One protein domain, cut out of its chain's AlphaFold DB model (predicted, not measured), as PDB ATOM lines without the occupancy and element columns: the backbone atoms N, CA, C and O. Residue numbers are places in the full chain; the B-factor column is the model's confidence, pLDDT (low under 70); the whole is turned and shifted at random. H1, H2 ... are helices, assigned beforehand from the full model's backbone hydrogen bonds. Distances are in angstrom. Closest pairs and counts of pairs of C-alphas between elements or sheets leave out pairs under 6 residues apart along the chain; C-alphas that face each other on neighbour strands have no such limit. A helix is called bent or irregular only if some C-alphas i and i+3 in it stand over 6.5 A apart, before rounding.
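What this domain is: This is residues 2 to 114 of the 159 residues of an uncharacterized protein of Photobacterium profundum 3TCK (UniProt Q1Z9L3). One long helix, H2, is the spine of a rod; H1 folds back side by side with it on one side, and on another side lie the small hairpin of H4 and H5 and then H6, which crosses H2 steeply. Short H3 folds back at the far end of H2, and H7 with the loop of residues 105 to 114 lies at the opposite end of the rod. The printed part has 113 residues with seven named helices, H1 to H7 in chain order, and no named strand: all helix. It is loose, with a radius of gyration of the C-alphas of 16.5 A and spans of 56 by 27 by 22 A.

Where its parts are: H1, residues 2 to 14, begins at C-alpha 2 (43.107, 85.377, 20.398) and measures 18.6 A. H2, residues 18 to 41, is 34.1 A long and ends at C-alpha 41 (29.540, 73.660, 27.789); it is irregular, but only just, with C-alphas 23 and 26 6.53 A apart. H3 is residues 45 to 52, H4 61 to 71 at 15.3 A, H5 77 to 82, H6 85 to 94 at 14.5 A, and H7 98 to 104, ending at C-alpha 104 (65.538, 87.857, 35.260).

How they stand to each other: H2 is the hub. H1 and H2 form a hairpin and touch at a shallow tilt of 14 degrees, with the closest C-alphas, Ile 9 and Ala 21, 4.7 A apart. H2 touches H4 with residues 30 to 41 alone, at a steep tilt of 42 degrees; the closest C-alphas are Trp 37 and Met 64, 6.0 A. H4 and H5 form a hairpin at 10 degrees, closest at C-alphas Val 65 and Phe 78, 5.8 A. H2 touches H6 with residues 19 to 26 alone, at a steep 63 degrees; C-alphas Ala 23 and Thr 94 are closest, 4.3 A. H2 and H3, also a hairpin, only just touch, with 3 pairs of C-alphas within 8 A, the closest Val 38 and Ala 48, 6.0 A. H6 and H7 touch only at the corner, C-alphas Phe 93 and Gln 100 being closest at 5.8 A. Every O i to N i+4 pair is within hydrogen-bond range in H1, H3, H4, H5, H6 and H7, and 18 of 20 in H2.

The domain as a whole: The farthest C-alphas, Asp 44 and Lys 108, are 56.1 A apart. The printed part has no cut and no long link. Confidence is under 70 at residues 54 to 56, 96 to 101 and 106.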
ATOM      1  N   ALA A   2      42.004  86.358  20.475       85.38
ATOM      2  CA  ALA A   2      43.107  85.377  20.398       85.38
ATOM      3  C   ALA A   2      44.176  85.738  19.340       85.38
ATOM      4  O   ALA A   2      45.357  85.816  19.666       85.38
ATOM      5  N   ASN A   3      43.756  86.088  18.115       89.06
ATOM      6  CA  ASN A   3      44.666  86.522  17.039       89.06
ATOM      7  C   ASN A   3      45.467  87.780  17.406       89.06
ATOM      8  O   ASN A   3      46.654  87.885  17.105       89.06
ATOM      9  N   GLU A   4      44.820  88.742  18.066       91.94
ATOM     10  CA  GLU A   4      45.454  89.992  18.494       91.94
ATOM     11  C   GLU A   4      46.504  89.715  19.574       91.94
ATOM     12  O   GLU A   4      47.608  90.257  19.519       91.94
ATOM     13  N   HIS A   5      46.202  88.821  20.523       92.88
ATOM     14  CA  HIS A   5      47.169  88.372  21.519       92.88
ATOM     15  C   HIS A   5      48.342  87.622  20.885       92.88
ATOM     16  O   HIS A   5      49.486  87.953  21.196       92.88
ATOM     17  N   ALA A   6      48.094  86.675  19.980       93.25
ATOM     18  CA  ALA A   6      49.149  85.936  19.290       93.25
ATOM     19  C   ALA A   6      50.067  86.862  18.475       93.25
ATOM     20  O   ALA A   6      51.291  86.786  18.592       93.25
ATOM     21  N   THR A   7      49.479  87.805  17.734       94.38
ATOM     22  CA  THR A   7      50.215  88.821  16.966       94.38
ATOM     23  C   THR A   7      51.064  89.698  17.886       94.38
ATOM     24  O   THR A   7      52.258  89.887  17.653       94.38
ATOM     25  N   ALA A   8      50.487  90.183  18.990       96.25
ATOM     26  CA  ALA A   8      51.220  90.974  19.973       96.25
ATOM     27  C   ALA A   8      52.382  90.187  20.601       96.25
ATOM     28  O   ALA A   8      53.471  90.733  20.765       96.25
ATOM     29  N   ILE A   9      52.184  88.905  20.922       96.00
ATOM     30  CA  ILE A   9      53.234  88.028  21.463       96.00
ATOM     31  C   ILE A   9      54.390  87.898  20.467       96.00
ATOM     32  O   ILE A   9      55.544  88.084  20.860       96.00
ATOM     33  N   ALA A  10      54.098  87.666  19.184       95.00
ATOM     34  CA  ALA A  10      55.119  87.585  18.142       95.00
ATOM     35  C   ALA A  10      55.926  88.889  18.013       95.00
ATOM     36  O   ALA A  10      57.161  88.861  17.994       95.00
ATOM     37  N   HIS A  11      55.255  90.044  18.018       96.50
ATOM     38  CA  HIS A  11      55.935  91.342  17.995       96.50
ATOM     39  C   HIS A  11      56.790  91.586  19.244       96.50
ATOM     40  O   HIS A  11      57.925  92.047  19.128       96.50
ATOM     41  N   LEU A  12      56.289  91.251  20.436       95.88
ATOM     42  CA  LEU A  12      57.036  91.399  21.687       95.88
ATOM     43  C   LEU A  12      58.288  90.514  21.708       95.88
ATOM     44  O   LEU A  12      59.332  90.955  22.189       95.88
ATOM     45  N   ILE A  13      58.214  89.301  21.154       94.25
ATOM     46  CA  ILE A  13      59.381  88.430  20.968       94.25
ATOM     47  C   ILE A  13      60.394  89.086  20.023       94.25
ATOM     48  O   ILE A  13      61.569  89.182  20.372       94.25
ATOM     49  N   ASN A  14      59.950  89.608  18.875       93.94
ATOM     50  CA  ASN A  14      60.834  90.274  17.910       93.94
ATOM     51  C   ASN A  14      61.537  91.510  18.508       93.94
ATOM     52  O   ASN A  14      62.723  91.742  18.277       93.94
ATOM     53  N   LEU A  15      60.829  92.263  19.353       95.44
ATOM     54  CA  LEU A  15      61.365  93.403  20.105       95.44
ATOM     55  C   LEU A  15      62.214  92.996  21.325       95.44
ATOM     56  O   LEU A  15      62.675  93.863  22.067       95.44
ATOM     57  N   LYS A  16      62.435  91.693  21.554       91.81
ATOM     58  CA  LYS A  16      63.172  91.128  22.702       91.81
ATOM     59  C   LYS A  16      62.540  91.452  24.064       91.81
ATOM     60  O   LYS A  16      63.191  91.352  25.105       91.81
ATOM     61  N   LEU A  17      61.248  91.778  24.087       90.69
ATOM     62  CA  LEU A  17      60.443  92.036  25.284       90.69
ATOM     63  C   LEU A  17      59.840  90.729  25.831       90.69
ATOM     64  O   LEU A  17      58.634  90.614  26.051       90.69
ATOM     65  N   HIS A  18      60.686  89.721  26.064       89.69
ATOM     66  CA  HIS A  18      60.250  88.343  26.320       89.69
ATOM     67  C   HIS A  18      59.324  88.175  27.523       89.69
ATOM     68  O   HIS A  18      58.360  87.424  27.455       89.69
ATOM     69  N   GLY A  19      59.586  88.858  28.638       86.56
ATOM     70  CA  GLY A  19      58.715  88.696  29.803       86.56
ATOM     71  C   GLY A  19      57.337  89.319  29.603       86.56
ATOM     72  O   GLY A  19      56.369  88.795  30.146       86.56
ATOM     73  N   SER A  20      57.234  90.368  28.779       89.75
ATOM     74  CA  SER A  20      55.945  90.918  28.350       89.75
ATOM     75  C   SER A  20      55.230  89.957  27.402       89.75
ATOM     76  O   SER A  20      54.018  89.799  27.504       89.75
ATOM     77  N   ALA A  21      55.971  89.276  26.519       92.31
ATOM     78  CA  ALA A  21      55.417  88.229  25.664       92.31
ATOM     79  C   ALA A  21      54.845  87.067  26.499       92.31
ATOM     80  O   ALA A  21      53.689  86.697  26.327       92.31
ATOM     81  N   LEU A  22      55.606  86.554  27.474       90.19
ATOM     82  CA  LEU A  22      55.161  85.472  28.364       90.19
ATOM     83  C   LEU A  22      53.941  85.856  29.210       90.19
ATOM     84  O   LEU A  22      53.029  85.050  29.368       90.19
ATOM     85  N   ALA A  23      53.889  87.093  29.713       90.06
ATOM     86  CA  ALA A  23      52.741  87.598  30.469       90.06
ATOM     87  C   ALA A  23      51.443  87.635  29.640       90.06
ATOM     88  O   ALA A  23      50.349  87.592  30.194       90.06
ATOM     89  N   ARG A  24      51.546  87.701  28.306       92.06
ATOM     90  CA  ARG A  24      50.396  87.720  27.389       92.06
ATOM     91  C   ARG A  24      49.891  86.330  27.003       92.06
ATOM     92  O   ARG A  24      48.757  86.230  26.542       92.06
ATOM     93  N   ILE A  25      50.674  85.270  27.226       92.00
ATOM     94  CA  ILE A  25      50.274  83.894  26.880       92.00
ATOM     95  C   ILE A  25      49.017  83.480  27.653       92.00
ATOM     96  O   ILE A  25      48.093  82.932  27.060       92.00
ATOM     97  N   ARG A  26      48.936  83.787  28.955       91.06
ATOM     98  CA  ARG A  26      47.768  83.424  29.771       91.06
ATOM     99  C   ARG A  26      46.468  84.069  29.270       91.06
ATOM    100  O   ARG A  26      45.537  83.314  29.012       91.06
ATOM    101  N   PRO A  27      46.388  85.399  29.058       91.44
ATOM    102  CA  PRO A  27      45.222  86.012  28.421       91.44
ATOM    103  C   PRO A  27      44.864  85.398  27.062       91.44
ATOM    104  O   PRO A  27      43.686  85.243  26.753       91.44
ATOM    105  N   CYS A  28      45.864  85.009  26.262       94.25
ATOM    106  CA  CYS A  28      45.629  84.323  24.991       94.25
ATOM    107  C   CYS A  28      44.900  82.987  25.208       94.25
ATOM    108  O   CYS A  28      43.841  82.777  24.620       94.25
ATOM    109  N   ILE A  29      45.412  82.128  26.098       93.75
ATOM    110  CA  ILE A  29      44.791  80.840  26.456       93.75
ATOM    111  C   ILE A  29      43.384  81.055  27.021       93.75
ATOM    112  O   ILE A  29      42.433  80.445  26.541       93.75
ATOM    113  N   GLU A  30      43.230  81.946  28.004       92.19
ATOM    114  CA  GLU A  30      41.937  82.221  28.640       92.19
ATOM    115  C   GLU A  30      40.896  82.702  27.623       92.19
ATOM    116  O   GLU A  30      39.741  82.299  27.713       92.19
ATOM    117  N   SER A  31      41.292  83.505  26.627       92.19
ATOM    118  CA  SER A  31      40.372  83.962  25.579       92.19
ATOM    119  C   SER A  31      39.832  82.813  24.719       92.19
ATOM    120  O   SER A  31      38.644  82.800  24.400       92.19
ATOM    121  N   VAL A  32      40.674  81.827  24.390       94.62
ATOM    122  CA  VAL A  32      40.275  80.655  23.594       94.62
ATOM    123  C   VAL A  32      39.432  79.701  24.429       94.62
ATOM    124  O   VAL A  32      38.346  79.319  24.004       94.62
ATOM    125  N   ILE A  33      39.887  79.370  25.642       94.44
ATOM    126  CA  ILE A  33      39.167  78.458  26.537       94.44
ATOM    127  C   ILE A  33      37.790  79.006  26.896       94.44
ATOM    128  O   ILE A  33      36.825  78.253  26.873       94.44
ATOM    129  N   ARG A  34      37.658  80.309  27.173       92.19
ATOM    130  CA  ARG A  34      36.348  80.918  27.448       92.19
ATOM    131  C   ARG A  34      35.410  80.821  26.251       92.19
ATOM    132  O   ARG A  34      34.252  80.476  26.440       92.19
ATOM    133  N   GLY A  35      35.904  81.090  25.041       91.38
ATOM    134  CA  GLY A  35      35.101  80.971  23.821       91.38
ATOM    135  C   GLY A  35      34.607  79.542  23.591       91.38
ATOM    136  O   GLY A  35      33.412  79.328  23.412       91.38
ATOM    137  N   LEU A  36      35.514  78.564  23.679       93.38
ATOM    138  CA  LEU A  36      35.177  77.144  23.557       93.38
ATOM    139  C   LEU A  36      34.208  76.692  24.649       93.38
ATOM    140  O   LEU A  36      33.252  75.983  24.364       93.38
ATOM    141  N   TRP A  37      34.447  77.093  25.896       94.00
ATOM    142  CA  TRP A  37      33.622  76.689  27.028       94.00
ATOM    143  C   TRP A  37      32.206  77.254  26.930       94.00
ATOM    144  O   TRP A  37      31.253  76.513  27.140       94.00
ATOM    145  N   VAL A  38      32.051  78.529  26.549       91.56
ATOM    146  CA  VAL A  38      30.722  79.103  26.284       91.56
ATOM    147  C   VAL A  38      30.029  78.338  25.163       91.56
ATOM    148  O   VAL A  38      28.864  77.996  25.300       91.56
ATOM    149  N   TYR A  39      30.742  78.032  24.079       91.00
ATOM    150  CA  TYR A  39      30.139  77.371  22.928       91.00
ATOM    151  C   TYR A  39      29.749  75.908  23.185       91.00
ATOM    152  O   TYR A  39      28.683  75.471  22.765       91.00
ATOM    153  N   HIS A  40      30.604  75.141  23.862       91.88
ATOM    154  CA  HIS A  40      30.396  73.707  24.045       91.88
ATOM    155  C   HIS A  40      29.696  73.358  25.357       91.88
ATOM    156  O   HIS A  40      28.929  72.402  25.391       91.88
ATOM    157  N   CYS A  41      29.974  74.068  26.451       92.19
ATOM    158  CA  CYS A  41      29.540  73.660  27.789       92.19
ATOM    159  C   CYS A  41      28.304  74.410  28.296       92.19
ATOM    160  O   CYS A  41      27.720  73.973  29.287       92.19
ATOM    161  N   ILE A  42      27.919  75.522  27.666       90.06
ATOM    162  CA  ILE A  42      26.723  76.274  28.041       90.06
ATOM    163  C   ILE A  42      25.616  75.974  27.036       90.06
ATOM    164  O   ILE A  42      25.716  76.320  25.865       90.06
ATOM    165  N   GLU A  43      24.566  75.308  27.506       87.12
ATOM    166  CA  GLU A  43      23.454  74.852  26.659       87.12
ATOM    167  C   GLU A  43      22.351  75.908  26.518       87.12
ATOM    168  O   GLU A  43      21.638  75.940  25.520       87.12
ATOM    169  N   ASP A  44      22.226  76.787  27.511       88.44
ATOM    170  CA  ASP A  44      21.215  77.837  27.555       88.44
ATOM    171  C   ASP A  44      21.763  79.178  27.039       88.44
ATOM    172  O   ASP A  44      22.784  79.687  27.516       88.44
ATOM    173  N   GLN A  45      21.045  79.777  26.087       85.19
ATOM    174  CA  GLN A  45      21.420  81.047  25.471       85.19
ATOM    175  C   GLN A  45      21.415  82.202  26.483       85.19
ATOM    176  O   GLN A  45      22.318  83.039  26.441       85.19
ATOM    177  N   GLU A  46      20.459  82.243  27.417       85.88
ATOM    178  CA  GLU A  46      20.392  83.311  28.425       85.88
ATOM    179  C   GLU A  46      21.652  83.308  29.307       85.88
ATOM    180  O   GLU A  46      22.275  84.346  29.567       85.88
ATOM    181  N   THR A  47      22.088  82.117  29.708       84.62
ATOM    182  CA  THR A  47      23.312  81.888  30.471       84.62
ATOM    183  C   THR A  47      24.549  82.252  29.652       84.62
ATOM    184  O   THR A  47      25.433  82.939  30.170       84.62
ATOM    185  N   ALA A  48      24.619  81.870  28.372       84.75
ATOM    186  CA  ALA A  48      25.730  82.240  27.488       84.75
ATOM    187  C   ALA A  48      25.853  83.769  27.337       84.75
ATOM    188  O   ALA A  48      26.941  84.336  27.487       84.75
ATOM    189  N   GLU A  49      24.732  84.460  27.135       83.88
ATOM    190  CA  GLU A  49      24.674  85.922  27.058       83.88
ATOM    191  C   GLU A  49      25.064  86.594  28.381       83.88
ATOM    192  O   GLU A  49      25.710  87.644  28.381       83.88
ATOM    193  N   LYS A  50      24.730  85.987  29.526       84.69
ATOM    194  CA  LYS A  50      25.146  86.479  30.847       84.69
ATOM    195  C   LYS A  50      26.667  86.473  31.011       84.69
ATOM    196  O   LYS A  50      27.206  87.417  31.586       84.69
ATOM    197  N   TYR A  51      27.361  85.465  30.484       82.81
ATOM    198  CA  TYR A  51      28.828  85.439  30.469       82.81
ATOM    199  C   TYR A  51      29.428  86.459  29.492       82.81
ATOM    200  O   TYR A  51      30.498  87.003  29.761       82.81
ATOM    201  N   ALA A  52      28.733  86.762  28.394       74.38
ATOM    202  CA  ALA A  52      29.161  87.766  27.419       74.38
ATOM    203  C   ALA A  52      28.991  89.222  27.906       74.38
ATOM    204  O   ALA A  52      29.612  90.134  27.352       74.38
ATOM    205  N   LYS A  53      28.175  89.467  28.941       80.56
ATOM    206  CA  LYS A  53      27.997  90.797  29.544       80.56
ATOM    207  C   LYS A  53      29.203  91.198  30.405       80.56
ATOM    208  O   LYS A  53      29.925  90.364  30.956       80.56
ATOM    209  N   LYS A  54      29.420  92.515  30.524       57.84
ATOM    210  CA  LYS A  54      30.455  93.110  31.383       57.84
ATOM    211  C   LYS A  54      30.235  92.605  32.817       57.84
ATOM    212  O   LYS A  54      29.134  92.744  33.334       57.84
ATOM    213  N   ASP A  55      31.259  91.984  33.397       59.38
ATOM    214  CA  ASP A  55      31.259  91.362  34.734       59.38
ATOM    215  C   ASP A  55      30.560  89.993  34.859       59.38
ATOM    216  O   ASP A  55      30.202  89.572  35.960       59.38
ATOM    217  N   GLY A  56      30.426  89.245  33.755       64.38
ATOM    218  CA  GLY A  56      30.083  87.823  33.820       64.38
ATOM    219  C   GLY A  56      30.965  87.087  34.840       64.38
ATOM    220  O   GLY A  56      32.192  87.201  34.812       64.38
ATOM    221  N   ALA A  57      30.349  86.354  35.771       74.44
ATOM    222  CA  ALA A  57      31.049  85.618  36.824       74.44
ATOM    223  C   ALA A  57      31.699  84.350  36.250       74.44
ATOM    224  O   ALA A  57      31.210  83.240  36.455       74.44
ATOM    225  N   TRP A  58      32.770  84.526  35.473       83.69
ATOM    226  CA  TRP A  58      33.524  83.437  34.858       83.69
ATOM    227  C   TRP A  58      33.990  82.435  35.916       83.69
ATOM    228  O   TRP A  58      34.533  82.818  36.955       83.69
ATOM    229  N   GLY A  59      33.822  81.145  35.622       84.50
ATOM    230  CA  GLY A  59      34.456  80.090  36.403       84.50
ATOM    231  C   GLY A  59      35.984  80.204  36.368       84.50
ATOM    232  O   GLY A  59      36.567  80.950  35.574       84.50
ATOM    233  N   SER A  60      36.662  79.438  37.222       90.19
ATOM    234  CA  SER A  60      38.120  79.332  37.143       90.19
ATOM    235  C   SER A  60      38.542  78.717  35.804       90.19
ATOM    236  O   SER A  60      37.813  77.903  35.229       90.19
ATOM    237  N   LEU A  61      39.742  79.063  35.312       90.69
ATOM    238  CA  LEU A  61      40.283  78.432  34.101       90.69
ATOM    239  C   LEU A  61      40.317  76.905  34.242       90.69
ATOM    240  O   LEU A  61      39.955  76.197  33.313       90.69
ATOM    241  N   GLU A  62      40.688  76.415  35.426       92.88
ATOM    242  CA  GLU A  62      40.695  74.990  35.752       92.88
ATOM    243  C   GLU A  62      39.323  74.333  35.569       92.88
ATOM    244  O   GLU A  62      39.235  73.278  34.948       92.88
ATOM    245  N   SER A  63      38.253  74.959  36.067       94.38
ATOM    246  CA  SER A  63      36.899  74.429  35.898       94.38
ATOM    247  C   SER A  63      36.486  74.410  34.429       94.38
ATOM    248  O   SER A  63      35.944  73.410  33.969       94.38
ATOM    249  N   MET A  64      36.771  75.476  33.677       94.94
ATOM    250  CA  MET A  64      36.415  75.539  32.255       94.94
ATOM    251  C   MET A  64      37.163  74.490  31.428       94.94
ATOM    252  O   MET A  64      36.557  73.817  30.599       94.94
ATOM    253  N   VAL A  65      38.461  74.310  31.687       95.38
ATOM    254  CA  VAL A  65      39.295  73.299  31.022       95.38
ATOM    255  C   VAL A  65      38.781  71.883  31.296       95.38
ATOM    256  O   VAL A  65      38.593  71.120  30.353       95.38
ATOM    257  N   LYS A  66      38.478  71.545  32.557       95.19
ATOM    258  CA  LYS A  66      37.930  70.222  32.901       95.19
ATOM    259  C   LYS A  66      36.568  69.974  32.253       95.19
ATOM    260  O   LYS A  66      36.321  68.877  31.764       95.19
ATOM    261  N   ASN A  67      35.698  70.986  32.212       95.31
ATOM    262  CA  ASN A  67      34.399  70.866  31.548       95.31
ATOM    263  C   ASN A  67      34.553  70.610  30.044       95.31
ATOM    264  O   ASN A  67      33.799  69.812  29.494       95.31
ATOM    265  N   LEU A  68      35.522  71.261  29.391       96.00
ATOM    266  CA  LEU A  68      35.816  71.027  27.977       96.00
ATOM    267  C   LEU A  68      36.309  69.604  27.731       96.00
ATOM    268  O   LEU A  68      35.801  68.959  26.821       96.00
ATOM    269  N   ASP A  69      37.228  69.099  28.560       96.25
ATOM    270  CA  ASP A  69      37.716  67.723  28.419       96.25
ATOM    271  C   ASP A  69      36.590  66.687  28.527       96.25
ATOM    272  O   ASP A  69      36.571  65.716  27.775       96.25
ATOM    273  N   ILE A  70      35.629  66.920  29.426       95.88
ATOM    274  CA  ILE A  70      34.448  66.064  29.583       95.88
ATOM    275  C   ILE A  70      33.507  66.206  28.381       95.88
ATOM    276  O   ILE A  70      33.097  65.204  27.805       95.88
ATOM    277  N   LYS A  71      33.150  67.438  27.995       95.81
ATOM    278  CA  LYS A  71      32.133  67.694  26.960       95.81
ATOM    279  C   LYS A  71      32.595  67.295  25.557       95.81
ATOM    280  O   LYS A  71      31.756  66.942  24.736       95.81
ATOM    281  N   LEU A  72      33.895  67.386  25.283       93.94
ATOM    282  CA  LEU A  72      34.498  67.050  23.991       93.94
ATOM    283  C   LEU A  72      35.113  65.647  23.955       93.94
ATOM    284  O   LEU A  72      35.715  65.295  22.943       93.94
ATOM    285  N   GLU A  73      35.008  64.879  25.044       94.94
ATOM    286  CA  GLU A  73      35.613  63.545  25.178       94.94
ATOM    287  C   GLU A  73      37.112  63.531  24.805       94.94
ATOM    288  O   GLU A  73      37.631  62.571  24.239       94.94
ATOM    289  N   SER A  74      37.842  64.611  25.111       88.12
ATOM    290  CA  SER A  74      39.187  64.860  24.569       88.12
ATOM    291  C   SER A  74      40.329  64.208  25.352       88.12
ATOM    292  O   SER A  74      41.453  64.698  25.299       88.12
ATOM    293  N   ASP A  75      40.055  63.149  26.115       91.69
ATOM    294  CA  ASP A  75      41.040  62.394  26.912       91.69
ATOM    295  C   ASP A  75      42.027  63.282  27.707       91.69
ATOM    296  O   ASP A  75      43.247  63.124  27.689       91.69
ATOM    297  N   SER A  76      41.491  64.284  28.409       90.88
ATOM    298  CA  SER A  76      42.268  65.250  29.206       90.88
ATOM    299  C   SER A  76      43.250  66.139  28.419       90.88
ATOM    300  O   SER A  76      44.141  66.737  29.031       90.88
ATOM    301  N   HIS A  77      43.121  66.250  27.091       90.38
ATOM    302  CA  HIS A  77      43.985  67.078  26.235       90.38
ATOM    303  C   HIS A  77      44.151  68.513  26.753       90.38
ATOM    304  O   HIS A  77      45.278  69.001  26.891       90.38
ATOM    305  N   PHE A  78      43.053  69.200  27.087       92.31
ATOM    306  CA  PHE A  78      43.122  70.587  27.550       92.31
ATOM    307  C   PHE A  78      43.742  70.677  28.947       92.31
ATOM    308  O   PHE A  78      44.576  71.554  29.195       92.31
ATOM    309  N   SER A  79      43.389  69.755  29.845       92.81
ATOM    310  CA  SER A  79      43.944  69.685  31.198       92.81
ATOM    311  C   SER A  79      45.452  69.460  31.184       92.81
ATOM    312  O   SER A  79      46.185  70.185  31.857       92.81
ATOM    313  N   GLN A  80      45.936  68.508  30.385       91.56
ATOM    314  CA  GLN A  80      47.365  68.213  30.274       91.56
ATOM    315  C   GLN A  80      48.147  69.386  29.672       91.56
ATOM    316  O   GLN A  80      49.275  69.659  30.089       91.56
ATOM    317  N   ARG A  81      47.548  70.111  28.719       90.50
ATOM    318  CA  ARG A  81      48.202  71.237  28.045       90.50
ATOM    319  C   ARG A  81      48.250  72.506  28.898       90.50
ATOM    320  O   ARG A  81      49.272  73.196  28.906       90.50
ATOM    321  N   TYR A  82      47.163  72.825  29.606       91.06
ATOM    322  CA  TYR A  82      46.970  74.147  30.215       91.06
ATOM    323  C   TYR A  82      46.943  74.178  31.741       91.06
ATOM    324  O   TYR A  82      47.057  75.267  32.306       91.06
ATOM    325  N   LEU A  83      46.834  73.035  32.421       88.25
ATOM    326  CA  LEU A  83      46.850  72.972  33.884       88.25
ATOM    327  C   LEU A  83      48.218  72.528  34.430       88.25
ATOM    328  O   LEU A  83      49.199  72.350  33.707       88.25
ATOM    329  N   GLY A  84      48.318  72.434  35.756       83.12
ATOM    330  CA  GLY A  84      49.534  72.011  36.448       83.12
ATOM    331  C   GLY A  84      50.632  73.077  36.474       83.12
ATOM    332  O   GLY A  84      50.382  74.268  36.682       83.12
ATOM    333  N   ARG A  85      51.889  72.652  36.300       71.81
ATOM    334  CA  ARG A  85      53.072  73.515  36.483       71.81
ATOM    335  C   ARG A  85      53.080  74.725  35.542       71.81
ATOM    336  O   ARG A  85      53.501  75.810  35.947       71.81
ATOM    337  N   ASN A  86      52.591  74.553  34.315       72.19
ATOM    338  CA  ASN A  86      52.531  75.621  33.316       72.19
ATOM    339  C   ASN A  86      51.555  76.728  33.733       72.19
ATOM    340  O   ASN A  86      51.882  77.906  33.605       72.19
ATOM    341  N   TYR A  87      50.416  76.375  34.332       76.94
ATOM    342  CA  TYR A  87      49.435  77.344  34.824       76.94
ATOM    343  C   TYR A  87      49.999  78.251  35.929       76.94
ATOM    344  O   TYR A  87      49.864  79.477  35.867       76.94
ATOM    345  N   GLY A  88      50.697  77.675  36.915       77.19
ATOM    346  CA  GLY A  88      51.343  78.446  37.987       77.19
ATOM    347  C   GLY A  88      52.462  79.360  37.470       77.19
ATOM    348  O   GLY A  88      52.593  80.511  37.900       77.19
ATOM    349  N   LEU A  89      53.230  78.885  36.487       78.38
ATOM    350  CA  LEU A  89      54.285  79.666  35.845       78.38
ATOM    351  C   LEU A  89      53.715  80.852  35.048       78.38
ATOM    352  O   LEU A  89      54.172  81.985  35.196       78.38
ATOM    353  N   LEU A  90      52.681  80.616  34.243       80.56
ATOM    354  CA  LEU A  90      51.992  81.651  33.472       80.56
ATOM    355  C   LEU A  90      51.303  82.686  34.375       80.56
ATOM    356  O   LEU A  90      51.344  83.888  34.098       80.56
ATOM    357  N   SER A  91      50.737  82.237  35.499       80.25
ATOM    358  CA  SER A  91      50.221  83.115  36.557       80.25
ATOM    359  C   SER A  91      51.322  84.019  37.106       80.25
ATOM    360  O   SER A  91      51.137  85.230  37.219       80.25
ATOM    361  N   SER A  92      52.503  83.453  37.360       78.38
ATOM    362  CA  SER A  92      53.651  84.203  37.865       78.38
ATOM    363  C   SER A  92      54.170  85.227  36.862       78.38
ATOM    364  O   SER A  92      54.523  86.341  37.252       78.38
ATOM    365  N   PHE A  93      54.145  84.899  35.566       81.94
ATOM    366  CA  PHE A  93      54.494  85.854  34.522       81.94
ATOM    367  C   PHE A  93      53.494  87.007  34.399       81.94
ATOM    368  O   PHE A  93      53.919  88.134  34.150       81.94
ATOM    369  N   THR A  94      52.206  86.738  34.609       80.75
ATOM    370  CA  THR A  94      51.124  87.725  34.468       80.75
ATOM    371  C   THR A  94      51.050  88.684  35.660       80.75
ATOM    372  O   THR A  94      50.893  89.885  35.470       80.75
ATOM    373  N   HIS A  95      51.203  88.176  36.885       78.38
ATOM    374  CA  HIS A  95      51.034  88.962  38.115       78.38
ATOM    375  C   HIS A  95      52.341  89.554  38.666       78.38
ATOM    376  O   HIS A  95      52.344  90.124  39.752       78.38
ATOM    377  N   GLY A  96      53.460  89.416  37.944       66.12
ATOM    378  CA  GLY A  96      54.754  89.954  38.383       66.12
ATOM    379  C   GLY A  96      55.320  89.269  39.633       66.12
ATOM    380  O   GLY A  96      56.086  89.887  40.366       66.12
ATOM    381  N   LEU A  97      54.937  88.013  39.891       64.88
ATOM    382  CA  LEU A  97      55.355  87.267  41.084       64.88
ATOM    383  C   LEU A  97      56.861  86.957  41.072       64.88
ATOM    384  O   LEU A  97      57.536  87.083  40.051       64.88
ATOM    385  N   SER A  98      57.373  86.480  42.211       65.19
ATOM    386  CA  SER A  98      58.791  86.183  42.486       65.19
ATOM    387  C   SER A  98      59.538  85.444  41.366       65.19
ATOM    388  O   SER A  98      60.699  85.759  41.113       65.19
ATOM    389  N   GLN A  99      58.881  84.540  40.632       68.19
ATOM    390  CA  GLN A  99      59.492  83.809  39.514       68.19
ATOM    391  C   GLN A  99      59.880  84.706  38.321       68.19
ATOM    392  O   GLN A  99      60.827  84.384  37.604       68.19
ATOM    393  N   GLN A 100      59.188  85.831  38.085       69.75
ATOM    394  CA  GLN A 100      59.615  86.831  37.092       69.75
ATOM    395  C   GLN A 100      60.945  87.460  37.502       69.75
ATOM    396  O   GLN A 100      61.842  87.599  36.671       69.75
ATOM    397  N   THR A 101      61.067  87.833  38.776       69.31
ATOM    398  CA  THR A 101      62.268  88.463  39.332       69.31
ATOM    399  C   THR A 101      63.437  87.485  39.345       69.31
ATOM    400  O   THR A 101      64.500  87.805  38.818       69.31
ATOM    401  N   GLU A 102      63.218  86.266  39.843       71.06
ATOM    402  CA  GLU A 102      64.211  85.187  39.865       71.06
ATOM    403  C   GLU A 102      64.752  84.891  38.461       71.06
ATOM    404  O   GLU A 102      65.956  84.938  38.235       71.06
ATOM    405  N   ARG A 103      63.871  84.680  37.473       70.44
ATOM    406  CA  ARG A 103      64.283  84.332  36.100       70.44
ATOM    407  C   ARG A 103      64.956  85.468  35.337       70.44
ATOM    408  O   ARG A 103      65.537  85.235  34.278       70.44
ATOM    409  N   ARG A 104      64.837  86.701  35.823       77.19
ATOM    410  CA  ARG A 104      65.538  87.857  35.260       77.19
ATOM    411  C   ARG A 104      66.896  88.043  35.913       77.19
ATOM    412  O   ARG A 104      67.792  88.561  35.255       77.19
ATOM    413  N   PHE A 105      67.045  87.666  37.176       77.44
ATOM    414  CA  PHE A 105      68.227  87.976  37.955       77.44
ATOM    415  C   PHE A 105      69.376  87.006  37.656       77.44
ATOM    416  O   PHE A 105      69.324  85.826  37.980       77.44
ATOM    417  N   SER A 106      70.452  87.521  37.059       67.56
ATOM    418  CA  SER A 106      71.679  86.761  36.778       67.56
ATOM    419  C   SER A 106      72.786  86.983  37.817       67.56
ATOM    420  O   SER A 106      73.962  86.769  37.526       67.56
ATOM    421  N   GLY A 107      72.458  87.530  38.993       71.06
ATOM    422  CA  GLY A 107      73.443  87.987  39.982       71.06
ATOM    423  C   GLY A 107      74.075  89.347  39.657       71.06
ATOM    424  O   GLY A 107      74.495  90.051  40.568       71.06
ATOM    425  N   LYS A 108      74.124  89.740  38.375       72.62
ATOM    426  CA  LYS A 108      74.711  91.016  37.912       72.62
ATOM    427  C   LYS A 108      73.751  91.897  37.111       72.62
ATOM    428  O   LYS A 108      73.943  93.104  37.048       72.62
ATOM    429  N   THR A 109      72.740  91.309  36.473       71.56
ATOM    430  CA  THR A 109      71.769  92.032  35.635       71.56
ATOM    431  C   THR A 109      70.368  91.456  35.804       71.56
ATOM    432  O   THR A 109      70.226  90.288  36.162       71.56
ATOM    433  N   MET A 110      69.340  92.249  35.489       75.44
ATOM    434  CA  MET A 110      67.964  91.775  35.329       75.44
ATOM    435  C   MET A 110      67.614  91.685  33.838       75.44
ATOM    436  O   MET A 110      67.292  92.690  33.209       75.44
ATOM    437  N   SER A 111      67.654  90.490  33.245       73.38
ATOM    438  CA  SER A 111      67.184  90.275  31.870       73.38
ATOM    439  C   SER A 111      66.572  88.888  31.697       73.38
ATOM    440  O   SER A 111      67.204  87.893  32.035       73.38
ATOM    441  N   LEU A 112      65.365  88.818  31.125       80.62
ATOM    442  CA  LEU A 112      64.766  87.551  30.712       80.62
ATOM    443  C   LEU A 112      65.086  87.310  29.239       80.62
ATOM    444  O   LEU A 112      64.625  88.052  28.366       80.62
ATOM    445  N   LYS A 113      65.863  86.269  28.951       80.88
ATOM    446  CA  LYS A 113      66.199  85.869  27.584       80.88
ATOM    447  C   LYS A 113      65.615  84.495  27.298       80.88
ATOM    448  O   LYS A 113      65.948  83.537  27.984       80.88
ATOM    449  N   LEU A 114      64.749  84.427  26.294       84.62
ATOM    450  CA  LEU A 114      64.278  83.163  25.752       84.62
ATOM    451  C   LEU A 114      65.289  82.644  24.732       84.62
ATOM    452  O   LEU A 114      65.857  83.417  23.955       84.62
TER     453      LEU A 114